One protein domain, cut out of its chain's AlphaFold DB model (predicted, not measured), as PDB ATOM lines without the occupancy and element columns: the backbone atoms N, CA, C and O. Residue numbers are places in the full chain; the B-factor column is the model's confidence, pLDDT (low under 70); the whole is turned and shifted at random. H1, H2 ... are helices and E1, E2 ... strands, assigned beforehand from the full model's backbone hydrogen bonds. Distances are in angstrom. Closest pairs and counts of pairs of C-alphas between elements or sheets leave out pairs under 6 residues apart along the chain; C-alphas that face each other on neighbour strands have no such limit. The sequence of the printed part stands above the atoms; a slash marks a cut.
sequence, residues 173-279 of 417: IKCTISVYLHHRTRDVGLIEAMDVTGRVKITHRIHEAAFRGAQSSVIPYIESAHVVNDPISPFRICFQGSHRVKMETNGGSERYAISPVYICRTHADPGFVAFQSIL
ATOM      1  N   ILE A 173      -0.974 -14.076 124.217       59.72
ATOM      2  CA  ILE A 173      -2.248 -14.565 124.715       59.72
ATOM      3  C   ILE A 173      -2.427 -13.901 126.072       59.72
ATOM      4  O   ILE A 173      -1.749 -14.237 127.045       59.72
ATOM      5  N   LYS A 174      -3.324 -12.913 126.129       67.25
ATOM      6  CA  LYS A 174      -3.781 -12.387 127.409       67.25
ATOM      7  C   LYS A 174      -4.475 -13.533 128.120       67.25
ATOM      8  O   LYS A 174      -5.479 -14.045 127.626       67.25
ATOM      9  N   CYS A 175      -3.914 -13.929 129.247       71.50
ATOM     10  CA  CYS A 175      -4.389 -15.064 130.002       71.50
ATOM     11  C   CYS A 175      -4.471 -14.734 131.486       71.50
ATOM     12  O   CYS A 175      -3.695 -13.940 132.017       71.50
ATOM     13  N   THR A 176      -5.432 -15.366 132.144       80.88
ATOM     14  CA  THR A 176      -5.488 -15.464 133.593       80.88
ATOM     15  C   THR A 176      -4.636 -16.651 134.007       80.88
ATOM     16  O   THR A 176      -4.819 -17.761 133.505       80.88
ATOM     17  N   ILE A 177      -3.697 -16.411 134.920       85.44
ATOM     18  CA  ILE A 177      -2.792 -17.440 135.419       85.44
ATOM     19  C   ILE A 177      -3.294 -17.941 136.773       85.44
ATOM     20  O   ILE A 177      -3.514 -17.154 137.690       85.44
ATOM     21  N   SER A 178      -3.445 -19.255 136.899       87.56
ATOM     22  CA  SER A 178      -3.725 -19.963 138.146       87.56
ATOM     23  C   SER A 178      -2.541 -20.854 138.499       87.56
ATOM     24  O   SER A 178      -2.103 -21.675 137.695       87.56
ATOM     25  N   VAL A 179      -2.013 -20.698 139.708       88.44
ATOM     26  CA  VAL A 179      -0.894 -21.500 140.216       88.44
ATOM     27  C   VAL A 179      -1.445 -22.495 141.227       88.44
ATOM     28  O   VAL A 179      -2.047 -22.096 142.222       88.44
ATOM     29  N   TYR A 180      -1.233 -23.788 140.990       86.94
ATOM     30  CA  TYR A 180      -1.687 -24.839 141.896       86.94
ATOM     31  C   TYR A 180      -0.514 -25.378 142.692       86.94
ATOM     32  O   TYR A 180       0.466 -25.883 142.137       86.94
ATOM     33  N   LEU A 181      -0.647 -25.299 144.010       84.00
ATOM     34  CA  LEU A 181       0.340 -25.809 144.944       84.00
ATOM     35  C   LEU A 181       0.001 -27.243 145.335       84.00
ATOM     36  O   LEU A 181      -1.158 -27.592 145.562       84.00
ATOM     37  N   HIS A 182       1.025 -28.073 145.465       79.69
ATOM     38  CA  HIS A 182       0.880 -29.411 146.002       79.69
ATOM     39  C   HIS A 182       0.456 -29.328 147.478       79.69
ATOM     40  O   HIS A 182       1.086 -28.650 148.289       79.69
ATOM     41  N   HIS A 183      -0.613 -30.033 147.857       75.62
ATOM     42  CA  HIS A 183      -1.243 -29.915 149.182       75.62
ATOM     43  C   HIS A 183      -0.307 -30.261 150.342       75.62
ATOM     44  O   HIS A 183      -0.464 -29.714 151.432       75.62
ATOM     45  N   ARG A 184       0.657 -31.165 150.122       76.19
ATOM     46  CA  ARG A 184       1.592 -31.612 151.168       76.19
ATOM     47  C   ARG A 184       2.849 -30.763 151.265       76.19
ATOM     48  O   ARG A 184       3.286 -30.478 152.372       76.19
ATOM     49  N   THR A 185       3.450 -30.422 150.130       76.62
ATOM     50  CA  THR A 185       4.759 -29.749 150.109       76.62
ATOM     51  C   THR A 185       4.628 -28.237 149.997       76.62
ATOM     52  O   THR A 185       5.553 -27.531 150.363       76.62
ATOM     53  N   ARG A 186       3.457 -27.745 149.563       73.00
ATOM     54  CA  ARG A 186       3.190 -26.346 149.196       73.00
ATOM     55  C   ARG A 186       4.018 -25.839 148.011       73.00
ATOM     56  O   ARG A 186       3.890 -24.673 147.663       73.00
ATOM     57  N   ASP A 187       4.761 -26.717 147.344       79.69
ATOM     58  CA  ASP A 187       5.486 -26.394 146.116       79.69
ATOM     59  C   ASP A 187       4.520 -26.224 144.946       79.69
ATOM     60  O   ASP A 187       3.457 -26.850 144.909       79.69
ATOM     61  N   VAL A 188       4.906 -25.431 143.948       84.25
ATOM     62  CA  VAL A 188       4.129 -25.284 142.713       84.25
ATOM     63  C   VAL A 188       4.117 -26.613 141.950       84.25
ATOM     64  O   VAL A 188       5.148 -27.090 141.482       84.25
ATOM     65  N   GLY A 189       2.934 -27.215 141.824       84.25
ATOM     66  CA  GLY A 189       2.725 -28.470 141.101       84.25
ATOM     67  C   GLY A 189       2.383 -28.259 139.626       84.25
ATOM     68  O   GLY A 189       2.872 -28.992 138.766       84.25
ATOM     69  N   LEU A 190       1.553 -27.255 139.323       90.00
ATOM     70  CA  LEU A 190       1.254 -26.850 137.949       90.00
ATOM     71  C   LEU A 190       0.913 -25.360 137.865       90.00
ATOM     72  O   LEU A 190       0.402 -24.764 138.815       90.00
ATOM     73  N   ILE A 191       1.158 -24.785 136.695       91.69
ATOM     74  CA  ILE A 191       0.729 -23.441 136.327       91.69
ATOM     75  C   ILE A 191      -0.253 -23.589 135.173       91.69
ATOM     76  O   ILE A 191       0.049 -24.221 134.163       91.69
ATOM     77  N   GLU A 192      -1.432 -23.013 135.321       91.56
ATOM     78  CA  GLU A 192      -2.447 -22.974 134.283       91.56
ATOM     79  C   GLU A 192      -2.602 -21.543 133.794       91.56
ATOM     80  O   GLU A 192      -2.792 -20.633 134.591       91.56
ATOM     81  N   ALA A 193      -2.524 -21.340 132.488       88.44
ATOM     82  CA  ALA A 193      -2.854 -20.084 131.846       88.44
ATOM     83  C   ALA A 193      -4.075 -20.315 130.956       88.44
ATOM     84  O   ALA A 193      -4.031 -21.117 130.026       88.44
ATOM     85  N   MET A 194      -5.167 -19.627 131.259       85.88
ATOM     86  CA  MET A 194      -6.388 -19.657 130.462       85.88
ATOM     87  C   MET A 194      -6.520 -18.330 129.741       85.88
ATOM     88  O   MET A 194      -6.412 -17.282 130.373       85.88
ATOM     89  N   ASP A 195      -6.717 -18.350 128.428       85.06
ATOM     90  CA  ASP A 195      -6.953 -17.115 127.697       85.06
ATOM     91  C   ASP A 195      -8.234 -16.419 128.179       85.06
ATOM     92  O   ASP A 195      -9.150 -17.036 128.721       85.06
ATOM     93  N   VAL A 196      -8.322 -15.109 127.960       79.75
ATOM     94  CA  VAL A 196      -9.492 -14.316 128.381       79.75
ATOM     95  C   VAL A 196     -10.818 -14.780 127.764       79.75
ATOM     96  O   VAL A 196     -11.876 -14.386 128.244       79.75
ATOM     97  N   THR A 197     -10.783 -15.590 126.699       81.00
ATOM     98  CA  THR A 197     -11.987 -16.135 126.059       81.00
ATOM     99  C   THR A 197     -12.383 -17.521 126.578       81.00
ATOM    100  O   THR A 197     -13.464 -18.002 126.238       81.00
ATOM    101  N   GLY A 198     -11.537 -18.162 127.396       80.12
ATOM    102  CA  GLY A 198     -11.721 -19.520 127.917       80.12
ATOM    103  C   GLY A 198     -11.560 -20.634 126.876       80.12
ATOM    104  O   GLY A 198     -11.852 -21.792 127.166       80.12
ATOM    105  N   ARG A 199     -11.130 -20.305 125.655       81.25
ATOM    106  CA  ARG A 199     -11.003 -21.242 124.527       81.25
ATOM    107  C   ARG A 199      -9.649 -21.923 124.470       81.25
ATOM    108  O   ARG A 199      -9.543 -22.990 123.865       81.25
ATOM    109  N   VAL A 200      -8.633 -21.293 125.055       84.44
ATOM    110  CA  VAL A 200      -7.262 -21.789 125.088       84.44
ATOM    111  C   VAL A 200      -6.843 -21.972 126.535       84.44
ATOM    112  O   VAL A 200      -6.786 -21.018 127.311       84.44
ATOM    113  N   LYS A 201      -6.492 -23.207 126.882       89.44
ATOM    114  CA  LYS A 201      -5.920 -23.557 128.179       89.44
ATOM    115  C   LYS A 201      -4.515 -24.097 127.990       89.44
ATOM    116  O   LYS A 201      -4.287 -25.042 127.243       89.44
ATOM    117  N   ILE A 202      -3.568 -23.499 128.696       89.00
ATOM    118  CA  ILE A 202      -2.162 -23.876 128.702       89.00
ATOM    119  C   ILE A 202      -1.835 -24.399 130.094       89.00
ATOM    120  O   ILE A 202      -1.979 -23.692 131.083       89.00
ATOM    121  N   THR A 203      -1.385 -25.644 130.181       91.44
ATOM    122  CA  THR A 203      -0.932 -26.264 131.428       91.44
ATOM    123  C   THR A 203       0.573 -26.470 131.375       91.44
ATOM    124  O   THR A 203       1.063 -27.204 130.521       91.44
ATOM    125  N   HIS A 204       1.296 -25.865 132.306       91.31
ATOM    126  CA  HIS A 204       2.741 -25.944 132.464       91.31
ATOM    127  C   HIS A 204       3.084 -26.708 133.750       91.31
ATOM    128  O   HIS A 204       2.541 -26.431 134.820       91.31
ATOM    129  N   ARG A 205       3.984 -27.687 133.643       90.31
ATOM    130  CA  ARG A 205       4.527 -28.436 134.783       90.31
ATOM    131  C   ARG A 205       5.969 -28.863 134.540       90.31
ATOM    132  O   ARG A 205       6.382 -29.019 133.388       90.31
ATOM    133  N   ILE A 206       6.680 -29.168 135.622       85.19
ATOM    134  CA  ILE A 206       7.980 -29.841 135.549       85.19
ATOM    135  C   ILE A 206       7.796 -31.214 134.907       85.19
ATOM    136  O   ILE A 206       6.829 -31.935 135.174       85.19
ATOM    137  N   HIS A 207       8.739 -31.576 134.049       79.25
ATOM    138  CA  HIS A 207       8.843 -32.908 133.491       79.25
ATOM    139  C   HIS A 207       9.949 -33.675 134.225       79.25
ATOM    140  O   HIS A 207      11.079 -33.206 134.322       79.25
ATOM    141  N   GLU A 208       9.620 -34.853 134.759       66.19
ATOM    142  CA  GLU A 208      10.524 -35.639 135.616       66.19
ATOM    143  C   GLU A 208      11.701 -36.283 134.863       66.19
ATOM    144  O   GLU A 208      12.612 -36.826 135.489       66.19
ATOM    145  N   ALA A 209      11.724 -36.216 133.526       60.41
ATOM    146  CA  ALA A 209      12.862 -36.702 132.757       60.41
ATOM    147  C   ALA A 209      14.139 -35.922 133.118       60.41
ATOM    148  O   ALA A 209      14.148 -34.694 133.224       60.41
ATOM    149  N   ALA A 210      15.239 -36.653 133.307       54.59
ATOM    150  CA  ALA A 210      16.492 -36.097 133.797       54.59
ATOM    151  C   ALA A 210      17.150 -35.162 132.766       54.59
ATOM    152  O   ALA A 210      17.848 -35.613 131.859       54.59
ATOM    153  N   PHE A 211      16.989 -33.849 132.943       58.41
ATOM    154  CA  PHE A 211      17.796 -32.852 132.241       58.41
ATOM    155  C   PHE A 211      19.253 -32.904 132.738       58.41
ATOM    156  O   PHE A 211      19.516 -32.890 133.950       58.41
ATOM    157  N   ARG A 212      20.218 -32.989 131.813       58.16
ATOM    158  CA  ARG A 212      21.654 -32.986 132.131       58.16
ATOM    159  C   ARG A 212      22.161 -31.540 132.146       58.16
ATOM    160  O   ARG A 212      22.403 -30.968 131.097       58.16
ATOM    161  N   GLY A 213      22.311 -30.951 133.332       64.00
ATOM    162  CA  GLY A 213      23.017 -29.668 133.509       64.00
ATOM    163  C   GLY A 213      22.457 -28.788 134.627       64.00
ATOM    164  O   GLY A 213      23.214 -28.228 135.419       64.00
ATOM    165  N   ALA A 214      21.133 -28.749 134.768       69.69
ATOM    166  CA  ALA A 214      20.444 -27.963 135.789       69.69
ATOM    167  C   ALA A 214      19.333 -28.766 136.475       69.69
ATOM    168  O   ALA A 214      18.771 -29.703 135.904       69.69
ATOM    169  N   GLN A 215      19.023 -28.408 137.717       77.81
ATOM    170  CA  GLN A 215      17.842 -28.899 138.414       77.81
ATOM    171  C   GLN A 215      16.582 -28.274 137.798       77.81
ATOM    172  O   GLN A 215      16.483 -27.049 137.725       77.81
ATOM    173  N   SER A 216      15.618 -29.107 137.390       81.50
ATOM    174  CA  SER A 216      14.302 -28.620 136.966       81.50
ATOM    175  C   SER A 216      13.622 -27.871 138.103       81.50
ATOM    176  O   SER A 216      13.542 -28.385 139.220       81.50
ATOM    177  N   SER A 217      13.151 -26.659 137.824       85.00
ATOM    178  CA  SER A 217      12.542 -25.798 138.830       85.00
ATOM    179  C   SER A 217      11.477 -24.889 138.234       85.00
ATOM    180  O   SER A 217      11.634 -24.360 137.136       85.00
ATOM    181  N   VAL A 218      10.416 -24.689 139.011       88.44
ATOM    182  CA  VAL A 218       9.344 -23.698 138.815       88.44
ATOM    183  C   VAL A 218       9.657 -22.370 139.510       88.44
ATOM    184  O   VAL A 218       8.848 -21.448 139.477       88.44
ATOM    185  N   ILE A 219      10.835 -22.251 140.129       88.88
ATOM    186  CA  ILE A 219      11.348 -20.969 140.605       88.88
ATOM    187  C   ILE A 219      11.646 -20.095 139.376       88.88
ATOM    188  O   ILE A 219      12.398 -20.535 138.500       88.88
ATOM    189  N   PRO A 220      11.101 -18.864 139.314       88.88
ATOM    190  CA  PRO A 220      11.355 -17.936 138.220       88.88
ATOM    191  C   PRO A 220      12.849 -17.685 138.040       88.88
ATOM    192  O   PRO A 220      13.530 -17.258 138.980       88.88
ATOM    193  N   TYR A 221      13.337 -17.920 136.831       86.69
ATOM    194  CA  TYR A 221      14.661 -17.526 136.383       86.69
ATOM    195  C   TYR A 221      14.541 -16.205 135.624       86.69
ATOM    196  O   TYR A 221      13.813 -16.131 134.631       86.69
ATOM    197  N   ILE A 222      15.205 -15.167 136.130       85.94
ATOM    198  CA  ILE A 222      15.176 -13.825 135.549       85.94
ATOM    199  C   ILE A 222      16.533 -13.573 134.911       85.94
ATOM    200  O   ILE A 222      17.548 -13.554 135.616       85.94
ATOM    201  N   GLU A 223      16.512 -13.416 133.589       78.31
ATOM    202  CA  GLU A 223      17.704 -13.129 132.799       78.31
ATOM    203  C   GLU A 223      18.243 -11.732 133.136       78.31
ATOM    204  O   GLU A 223      17.465 -10.809 133.373       78.31
ATOM    205  N   SER A 224      19.569 -11.579 133.192       78.69
ATOM    206  CA  SER A 224      20.200 -10.285 133.479       78.69
ATOM    207  C   SER A 224      20.024  -9.367 132.282       78.69
ATOM    208  O   SER A 224      20.315  -9.768 131.152       78.69
ATOM    209  N   ALA A 225      19.627  -8.117 132.514       76.81
ATOM    210  CA  ALA A 225      19.484  -7.134 131.440       76.81
ATOM    211  C   ALA A 225      20.833  -6.818 130.769       76.81
ATOM    212  O   ALA A 225      20.885  -6.429 129.602       76.81
ATOM    213  N   HIS A 226      21.944  -7.034 131.484       73.62
ATOM    214  CA  HIS A 226      23.303  -6.893 130.947       73.62
ATOM    215  C   HIS A 226      23.731  -8.067 130.055       73.62
ATOM    216  O   HIS A 226      24.679  -7.931 129.282       73.62
ATOM    217  N   VAL A 227      23.061  -9.220 130.158       67.62
ATOM    218  CA  VAL A 227      23.337 -10.422 129.349       67.62
ATOM    219  C   VAL A 227      22.356 -10.523 128.184       67.62
ATOM    220  O   VAL A 227      22.755 -10.800 127.052       67.62
ATOM    221  N   VAL A 228      21.076 -10.268 128.451       66.31
ATOM    222  CA  VAL A 228      19.986 -10.316 127.479       66.31
ATOM    223  C   VAL A 228      19.453  -8.903 127.280       66.31
ATOM    224  O   VAL A 228      18.586  -8.431 128.010       66.31
ATOM    225  N   ASN A 229      19.971  -8.224 126.257       64.50
ATOM    226  CA  ASN A 229      19.486  -6.906 125.861       64.50
ATOM    227  C   ASN A 229      18.370  -7.048 124.810       64.50
ATOM    228  O   ASN A 229      18.607  -6.872 123.614       64.50
ATOM    229  N   ASP A 230      17.171  -7.434 125.259       65.06
ATOM    230  CA  ASP A 230      15.962  -7.474 124.426       65.06
ATOM    231  C   ASP A 230      15.080  -6.240 124.709       65.06
ATOM    232  O   ASP A 230      14.382  -6.196 125.727       65.06
ATOM    233  N   PRO A 231      15.072  -5.232 123.816       59.28
ATOM    234  CA  PRO A 231      14.279  -4.021 124.007       59.28
ATOM    235  C   PRO A 231      12.770  -4.245 123.815       59.28
ATOM    236  O   PRO A 231      11.978  -3.370 124.162       59.28
ATOM    237  N   ILE A 232      12.355  -5.381 123.245       60.06
ATOM    238  CA  ILE A 232      10.957  -5.693 122.928       60.06
ATOM    239  C   ILE A 232      10.292  -6.416 124.103       60.06
ATOM    240  O   ILE A 232       9.132  -6.146 124.416       60.06
ATOM    241  N   SER A 233      11.026  -7.312 124.767       65.06
ATOM    242  CA  SER A 233      10.534  -8.106 125.899       65.06
ATOM    243  C   SER A 233      11.498  -8.054 127.093       65.06
ATOM    244  O   SER A 233      12.085  -9.072 127.450       65.06
ATOM    245  N   PRO A 234      11.657  -6.897 127.757       64.25
ATOM    246  CA  PRO A 234      12.628  -6.751 128.843       64.25
ATOM    247  C   PRO A 234      12.252  -7.513 130.130       64.25
ATOM    248  O   PRO A 234      13.109  -7.746 130.975       64.25
ATOM    249  N   PHE A 235      10.986  -7.921 130.304       75.50
ATOM    250  CA  PHE A 235      10.500  -8.577 131.528       75.50
ATOM    251  C   PHE A 235      10.093 -10.022 131.256       75.50
ATOM    252  O   PHE A 235       8.908 -10.361 131.185       75.50
ATOM    253  N   ARG A 236      11.101 -10.874 131.070       80.12
ATOM    254  CA  ARG A 236      10.929 -12.296 130.767       80.12
ATOM    255  C   ARG A 236      11.110 -13.130 132.025       80.12
ATOM    256  O   ARG A 236      12.077 -12.973 132.764       80.12
ATOM    257  N   ILE A 237      10.160 -14.026 132.253       85.56
ATOM    258  CA  ILE A 237      10.226 -15.039 133.297       85.56
ATOM    259  C   ILE A 237      10.439 -16.383 132.612       85.56
ATOM    260  O   ILE A 237       9.552 -16.898 131.923       85.56
ATOM    261  N   CYS A 238      11.635 -16.922 132.812       86.38
ATOM    262  CA  CYS A 238      12.076 -18.205 132.291       86.38
ATOM    263  C   CYS A 238      12.070 -19.259 133.407       86.38
ATOM    264  O   CYS A 238      11.951 -18.943 134.593       86.38
ATOM    265  N   PHE A 239      12.239 -20.525 133.032       86.38
ATOM    266  CA  PHE A 239      12.372 -21.636 133.972       86.38
ATOM    267  C   PHE A 239      13.528 -22.534 133.556       86.38
ATOM    268  O   PHE A 239      13.835 -22.672 132.373       86.38
ATOM    269  N   GLN A 240      14.191 -23.127 134.544       83.00
ATOM    270  CA  GLN A 240      15.359 -23.975 134.323       83.00
ATOM    271  C   GLN A 240      14.967 -25.454 134.346       83.00
ATOM    272  O   GLN A 240      14.093 -25.859 135.116       83.00
ATOM    273  N   GLY A 241      15.642 -26.255 133.517       78.19
ATOM    274  CA  GLY A 241      15.488 -27.711 133.411       78.19
ATOM    275  C   GLY A 241      14.363 -28.185 132.483       78.19
ATOM    276  O   GLY A 241      14.001 -27.506 131.528       78.19
ATOM    277  N   SER A 242      13.857 -29.400 132.722       83.12
ATOM    278  CA  SER A 242      12.861 -30.043 131.852       83.12
ATOM    279  C   SER A 242      11.438 -29.695 132.276       83.12
ATOM    280  O   SER A 242      11.038 -29.922 133.420       83.12
ATOM    281  N   HIS A 243      10.663 -29.200 131.317       85.06
ATOM    282  CA  HIS A 243       9.283 -28.765 131.494       85.06
ATOM    283  C   HIS A 243       8.403 -29.341 130.394       85.06
ATOM    284  O   HIS A 243       8.873 -29.746 129.328       85.06
ATOM    285  N   ARG A 244       7.105 -29.400 130.672       84.75
ATOM    286  CA  ARG A 244       6.098 -29.824 129.709       84.75
ATOM    287  C   ARG A 244       4.945 -28.843 129.707       84.75
ATOM    288  O   ARG A 244       4.397 -28.512 130.759       84.75
ATOM    289  N   VAL A 245       4.541 -28.469 128.503       86.69
ATOM    290  CA  VAL A 245       3.377 -27.636 128.239       86.69
ATOM    291  C   VAL A 245       2.327 -28.480 127.529       86.69
ATOM    292  O   VAL A 245       2.633 -29.219 126.597       86.69
ATOM    293  N   LYS A 246       1.081 -28.406 127.984       88.19
ATOM    294  CA  LYS A 246      -0.089 -28.942 127.289       88.19
ATOM    295  C   LYS A 246      -0.959 -27.764 126.880       88.19
ATOM    296  O   LYS A 246      -1.339 -26.987 127.748       88.19
ATOM    297  N   MET A 247      -1.269 -27.649 125.598       88.06
ATOM    298  CA  MET A 247      -2.197 -26.657 125.068       88.06
ATOM    299  C   MET A 247      -3.499 -27.356 124.688       88.06
ATOM    300  O   MET A 247      -3.482 -28.428 124.085       88.06
ATOM    301  N   GLU A 248      -4.624 -26.784 125.087       89.06
ATOM    302  CA  GLU A 248      -5.967 -27.264 124.776       89.06
ATOM    303  C   GLU A 248      -6.722 -26.140 124.076       89.06
ATOM    304  O   GLU A 248      -6.884 -25.068 124.659       89.06
ATOM    305  N   THR A 249      -7.165 -26.389 122.842       86.94
ATOM    306  CA  THR A 249      -7.840 -25.400 121.993       86.94
ATOM    307  C   THR A 249      -8.994 -26.070 121.258       86.94
ATOM    308  O   THR A 249      -8.774 -27.028 120.522       86.94
ATOM    309  N   ASN A 250     -10.223 -25.568 121.425       76.56
ATOM    310  CA  ASN A 250     -11.414 -26.015 120.678       76.56
ATOM    311  C   ASN A 250     -11.594 -27.555 120.603       76.56
ATOM    312  O   ASN A 250     -11.972 -28.091 119.565       76.56
ATOM    313  N   GLY A 251     -11.298 -28.276 121.692       72.56
ATOM    314  CA  GLY A 251     -11.423 -29.741 121.773       72.56
ATOM    315  C   GLY A 251     -10.197 -30.538 121.302       72.56
ATOM    316  O   GLY A 251     -10.129 -31.739 121.555       72.56
ATOM    317  N   GLY A 252      -9.207 -29.890 120.684       78.62
ATOM    318  CA  GLY A 252      -7.890 -30.465 120.406       78.62
ATOM    319  C   GLY A 252      -6.930 -30.285 121.582       78.62
ATOM    320  O   GLY A 252      -7.032 -29.316 122.338       78.62
ATOM    321  N   SER A 253      -5.981 -31.212 121.745       86.12
ATOM    322  CA  SER A 253      -4.913 -31.083 122.738       86.12
ATOM    323  C   SER A 253      -3.550 -31.422 122.152       86.12
ATOM    324  O   SER A 253      -3.339 -32.516 121.633       86.12
ATOM    325  N   GLU A 254      -2.609 -30.502 122.331       81.25
ATOM    326  CA  GLU A 254      -1.214 -30.634 121.923       81.25
ATOM    327  C   GLU A 254      -0.300 -30.610 123.150       81.25
ATOM    328  O   GLU A 254      -0.630 -30.046 124.199       81.25
ATOM    329  N   ARG A 255       0.850 -31.284 123.061       79.25
ATOM    330  CA  ARG A 255       1.803 -31.399 124.170       79.25
ATOM    331  C   ARG A 255       3.214 -31.154 123.670       79.25
ATOM    332  O   ARG A 255       3.676 -31.852 122.778       79.25
ATOM    333  N   TYR A 256       3.919 -30.263 124.349       76.31
ATOM    334  CA  TYR A 256       5.273 -29.846 124.019       76.31
ATOM    335  C   TYR A 256       6.198 -30.102 125.209       76.31
ATOM    336  O   TYR A 256       5.835 -29.836 126.357       76.31
ATOM    337  N   ALA A 257       7.395 -30.619 124.949       78.00
ATOM    338  CA  ALA A 257       8.450 -30.780 125.949       78.00
ATOM    339  C   ALA A 257       9.361 -29.541 125.949       78.00
ATOM    340  O   ALA A 257      10.539 -29.626 125.621       78.00
ATOM    341  N   ILE A 258       8.777 -28.379 126.252       71.12
ATOM    342  CA  ILE A 258       9.455 -27.077 126.228       71.12
ATOM    343  C   ILE A 258       9.282 -26.354 127.563       71.12
ATOM    344  O   ILE A 258       8.267 -26.525 128.245       71.12
ATOM    345  N   SER A 259      10.259 -25.514 127.908       77.50
ATOM    346  CA  SER A 259      10.130 -24.546 128.996       77.50
ATOM    347  C   SER A 259       9.451 -23.278 128.473       77.50
ATOM    348  O   SER A 259      10.024 -22.620 127.603       77.50
ATOM    349  N   PRO A 260       8.251 -22.918 128.958       77.94
ATOM    350  CA  PRO A 260       7.585 -21.699 128.519       77.94
ATOM    351  C   PRO A 260       8.319 -20.453 129.030       77.94
ATOM    352  O   PRO A 260       8.930 -20.466 130.099       77.94
ATOM    353  N   VAL A 261       8.206 -19.359 128.276       80.31
ATOM    354  CA  VAL A 261       8.673 -18.025 128.674       80.31
ATOM    355  C   VAL A 261       7.452 -17.135 128.853       80.31
ATOM    356  O   VAL A 261       6.643 -17.000 127.937       80.31
ATOM    357  N   TYR A 262       7.315 -16.526 130.028       81.50
ATOM    358  CA  TYR A 262       6.234 -15.583 130.309       81.50
ATOM    359  C   TYR A 262       6.771 -14.171 130.126       81.50
ATOM    360  O   TYR A 262       7.795 -13.814 130.708       81.50
ATOM    361  N   ILE A 263       6.089 -13.378 129.305       77.25
ATOM    362  CA  ILE A 263       6.501 -12.014 128.969       77.25
ATOM    363  C   ILE A 263       5.547 -11.043 129.657       77.25
ATOM    364  O   ILE A 263       4.349 -11.018 129.361       77.25
ATOM    365  N   CYS A 264       6.081 -10.236 130.567       73.88
ATOM    366  CA  CYS A 264       5.354  -9.157 131.220       73.88
ATOM    367  C   CYS A 264       5.596  -7.836 130.480       73.88
ATOM    368  O   CYS A 264       6.656  -7.615 129.896       73.88
ATOM    369  N   ARG A 265       4.601  -6.941 130.474       65.19
ATOM    370  CA  ARG A 265       4.661  -5.726 129.641       65.19
ATOM    371  C   ARG A 265       5.557  -4.638 130.225       65.19
ATOM    372  O   ARG A 265       6.181  -3.912 129.463       65.19
ATOM    373  N   THR A 266       5.598  -4.493 131.550       61.50
ATOM    374  CA  THR A 266       6.411  -3.467 132.229       61.50
ATOM    375  C   THR A 266       6.910  -3.952 133.596       61.50
ATOM    376  O   THR A 266       6.282  -4.818 134.196       61.50
ATOM    377  N   HIS A 267       7.989  -3.362 134.129       57.94
ATOM    378  CA  HIS A 267       8.459  -3.612 135.504       57.94
ATOM    379  C   HIS A 267       7.422  -3.191 136.558       57.94
ATOM    380  O   HIS A 267       7.315  -3.795 137.620       57.94
ATOM    381  N   ALA A 268       6.661  -2.137 136.250       54.88
ATOM    382  CA  ALA A 268       5.570  -1.627 137.074       54.88
ATOM    383  C   ALA A 268       4.266  -2.422 136.892       54.88
ATOM    384  O   ALA A 268       3.266  -2.094 137.526       54.88
ATOM    385  N   ASP A 269       4.262  -3.445 136.028       62.69
ATOM    386  CA  ASP A 269       3.136  -4.355 135.903       62.69
ATOM    387  C   ASP A 269       3.035  -5.125 137.226       62.69
ATOM    388  O   ASP A 269       3.953  -5.892 137.552       62.69
ATOM    389  N   PRO A 270       1.951  -4.954 138.003       61.81
ATOM    390  CA  PRO A 270       1.759  -5.731 139.217       61.81
ATOM    391  C   PRO A 270       1.835  -7.233 138.919       61.81
ATOM    392  O   PRO A 270       2.257  -7.992 139.783       61.81
ATOM    393  N   GLY A 271       1.534  -7.662 137.687       69.75
ATOM    394  CA  GLY A 271       1.695  -9.034 137.235       69.75
ATOM    395  C   GLY A 271       3.131  -9.562 137.293       69.75
ATOM    396  O   GLY A 271       3.304 -10.712 137.676       69.75
ATOM    397  N   PHE A 272       4.167  -8.768 136.990       79.19
ATOM    398  CA  PHE A 272       5.555  -9.267 136.975       79.19
ATOM    399  C   PHE A 272       6.049  -9.625 138.379       79.19
ATOM    400  O   PHE A 272       6.559 -10.724 138.606       79.19
ATOM    401  N   VAL A 273       5.869  -8.713 139.338       81.38
ATOM    402  CA  VAL A 273       6.281  -8.931 140.731       81.38
ATOM    403  C   VAL A 273       5.327  -9.894 141.437       81.38
ATOM    404  O   VAL A 273       5.790 -10.791 142.144       81.38
ATOM    405  N   ALA A 274       4.010  -9.767 141.233       82.00
ATOM    406  CA  ALA A 274       3.035 -10.646 141.877       82.00
ATOM    407  C   ALA A 274       3.163 -12.087 141.388       82.00
ATOM    408  O   ALA A 274       3.138 -13.000 142.207       82.00
ATOM    409  N   PHE A 275       3.360 -12.312 140.085       85.19
ATOM    410  CA  PHE A 275       3.510 -13.666 139.563       85.19
ATOM    411  C   PHE A 275       4.745 -14.354 140.145       85.19
ATOM    412  O   PHE A 275       4.646 -15.481 140.630       85.19
ATOM    413  N   GLN A 276       5.884 -13.658 140.200       88.75
ATOM    414  CA  GLN A 276       7.069 -14.196 140.865       88.75
ATOM    415  C   GLN A 276       6.824 -14.452 142.357       88.75
ATOM    416  O   GLN A 276       7.178 -15.516 142.856       88.75
ATOM    417  N   SER A 277       6.188 -13.510 143.059       87.12
ATOM    418  CA  SER A 277       5.900 -13.631 144.494       87.12
ATOM    419  C   SER A 277       4.982 -14.819 144.800       87.12
ATOM    420  O   SER A 277       5.210 -15.535 145.773       87.12
ATOM    421  N   ILE A 278       3.988 -15.083 143.943       86.38
ATOM    422  CA  ILE A 278       3.091 -16.245 144.039       86.38
ATOM    423  C   ILE A 278       3.870 -17.547 143.843       86.38
ATOM    424  O   ILE A 278       3.702 -18.475 144.630       86.38
ATOM    425  N   LEU A 279       4.728 -17.620 142.820       88.81
ATOM    426  CA  LEU A 279       5.523 -18.820 142.542       88.81
ATOM    427  C   LEU A 279       6.549 -19.114 143.641       88.81
ATOM    428  O   LEU A 279       6.817 -20.276 143.935       88.81
TER     429      LEU A 279
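Overview. This is residues 173 to 279 of the 417 residues of an uncharacterized protein of Aspergillus fumigatus Z5 (UniProt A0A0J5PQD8). A twisted five-stranded sheet and a small three-stranded sheet diverge like a loose V from the place where E3 leads to E4 and E5 leads to E6, and the one named helix, H1, sits in the V, over E1 at the edge of the large sheet and over one face of the small one. The printed part has 107 residues, with eight named strands followed by one named helix, E1 to E8 and then H1. Both sheets are antiparallel, in the orders E1 E2 E3 E6 E7 and E4 E5 E8; the class is mostly strand. The whole is compact, with a radius of gyration of the C-alphas of 14.3 A and spans of 40 by 36 by 26 A.

Along the chain. Find C-alpha 175 at (-4.389, -15.064, 130.002); from there E1, residues 175 to 181, runs 19.0 A. Next in the large sheet come E2, residues 188 to 195, 20.4 A; E3, residues 200 to 206, 20.2 A; E6, residues 243 to 249, 19.9 A; and E7, residues 252 to 256, 13.7 A. The small sheet has E4, residues 217 to 221, E5, residues 235 to 240, 16.4 A, and E8, residues 262 to 264. H1, residues 270 to 279, runs 14.0 A to C-alpha 279 at (5.523, -18.820, 142.542).

Arrangement. Look first at E1, E2 and E3, a meander, each strand the antiparallel neighbour of the one before: N 178 and O 192 are 2.8 A apart, N 193 and O 202 2.8 A. On the other side of E3, N 203 and O 246 of E6 are 2.8 A apart; in the hairpin of E6 and E7, N 247 and O 254 are 2.8 A apart. In the small sheet the pairing is staggered: E5 pairs with E8 over residues 235 to 237, where N 237 and O 262 are 2.8 A apart, and with E4 over 238 to 240, where N 221 and O 238 are 2.8 A apart. Between the sheets, the closest C-alphas of E3 and E4, Ile 206 and Ser 217, are 6.9 A apart; E1 and E5 are apart. H1 is on the large sheet at a height of 10.8 A, along the strands, at 8 degrees to E1 on the local plane. It is also on one face of the small sheet at 9.0 A, making two layers, a helix over a sheet; the closest C-alphas of H1 and E8, Phe 272 and Cys 264, are 5.8 A apart. In H1 every O i to N i+4 pair is within hydrogen-bond range.

Size, cuts and confidence. The C-alphas of His 226 and Gly 251, the two farthest apart, are 42.6 A apart. The printed part has no cut. The link from E4 to E5 is long: look at residues 222 to 234, with no named element, whose C-alphas lie 12 to 22 A from the mean of the C-alphas. Mean pLDDT of the printed part is 78.3; it is under 70 at residues 173 to 174, 208 to 214, 227 to 234 and 265 to 271.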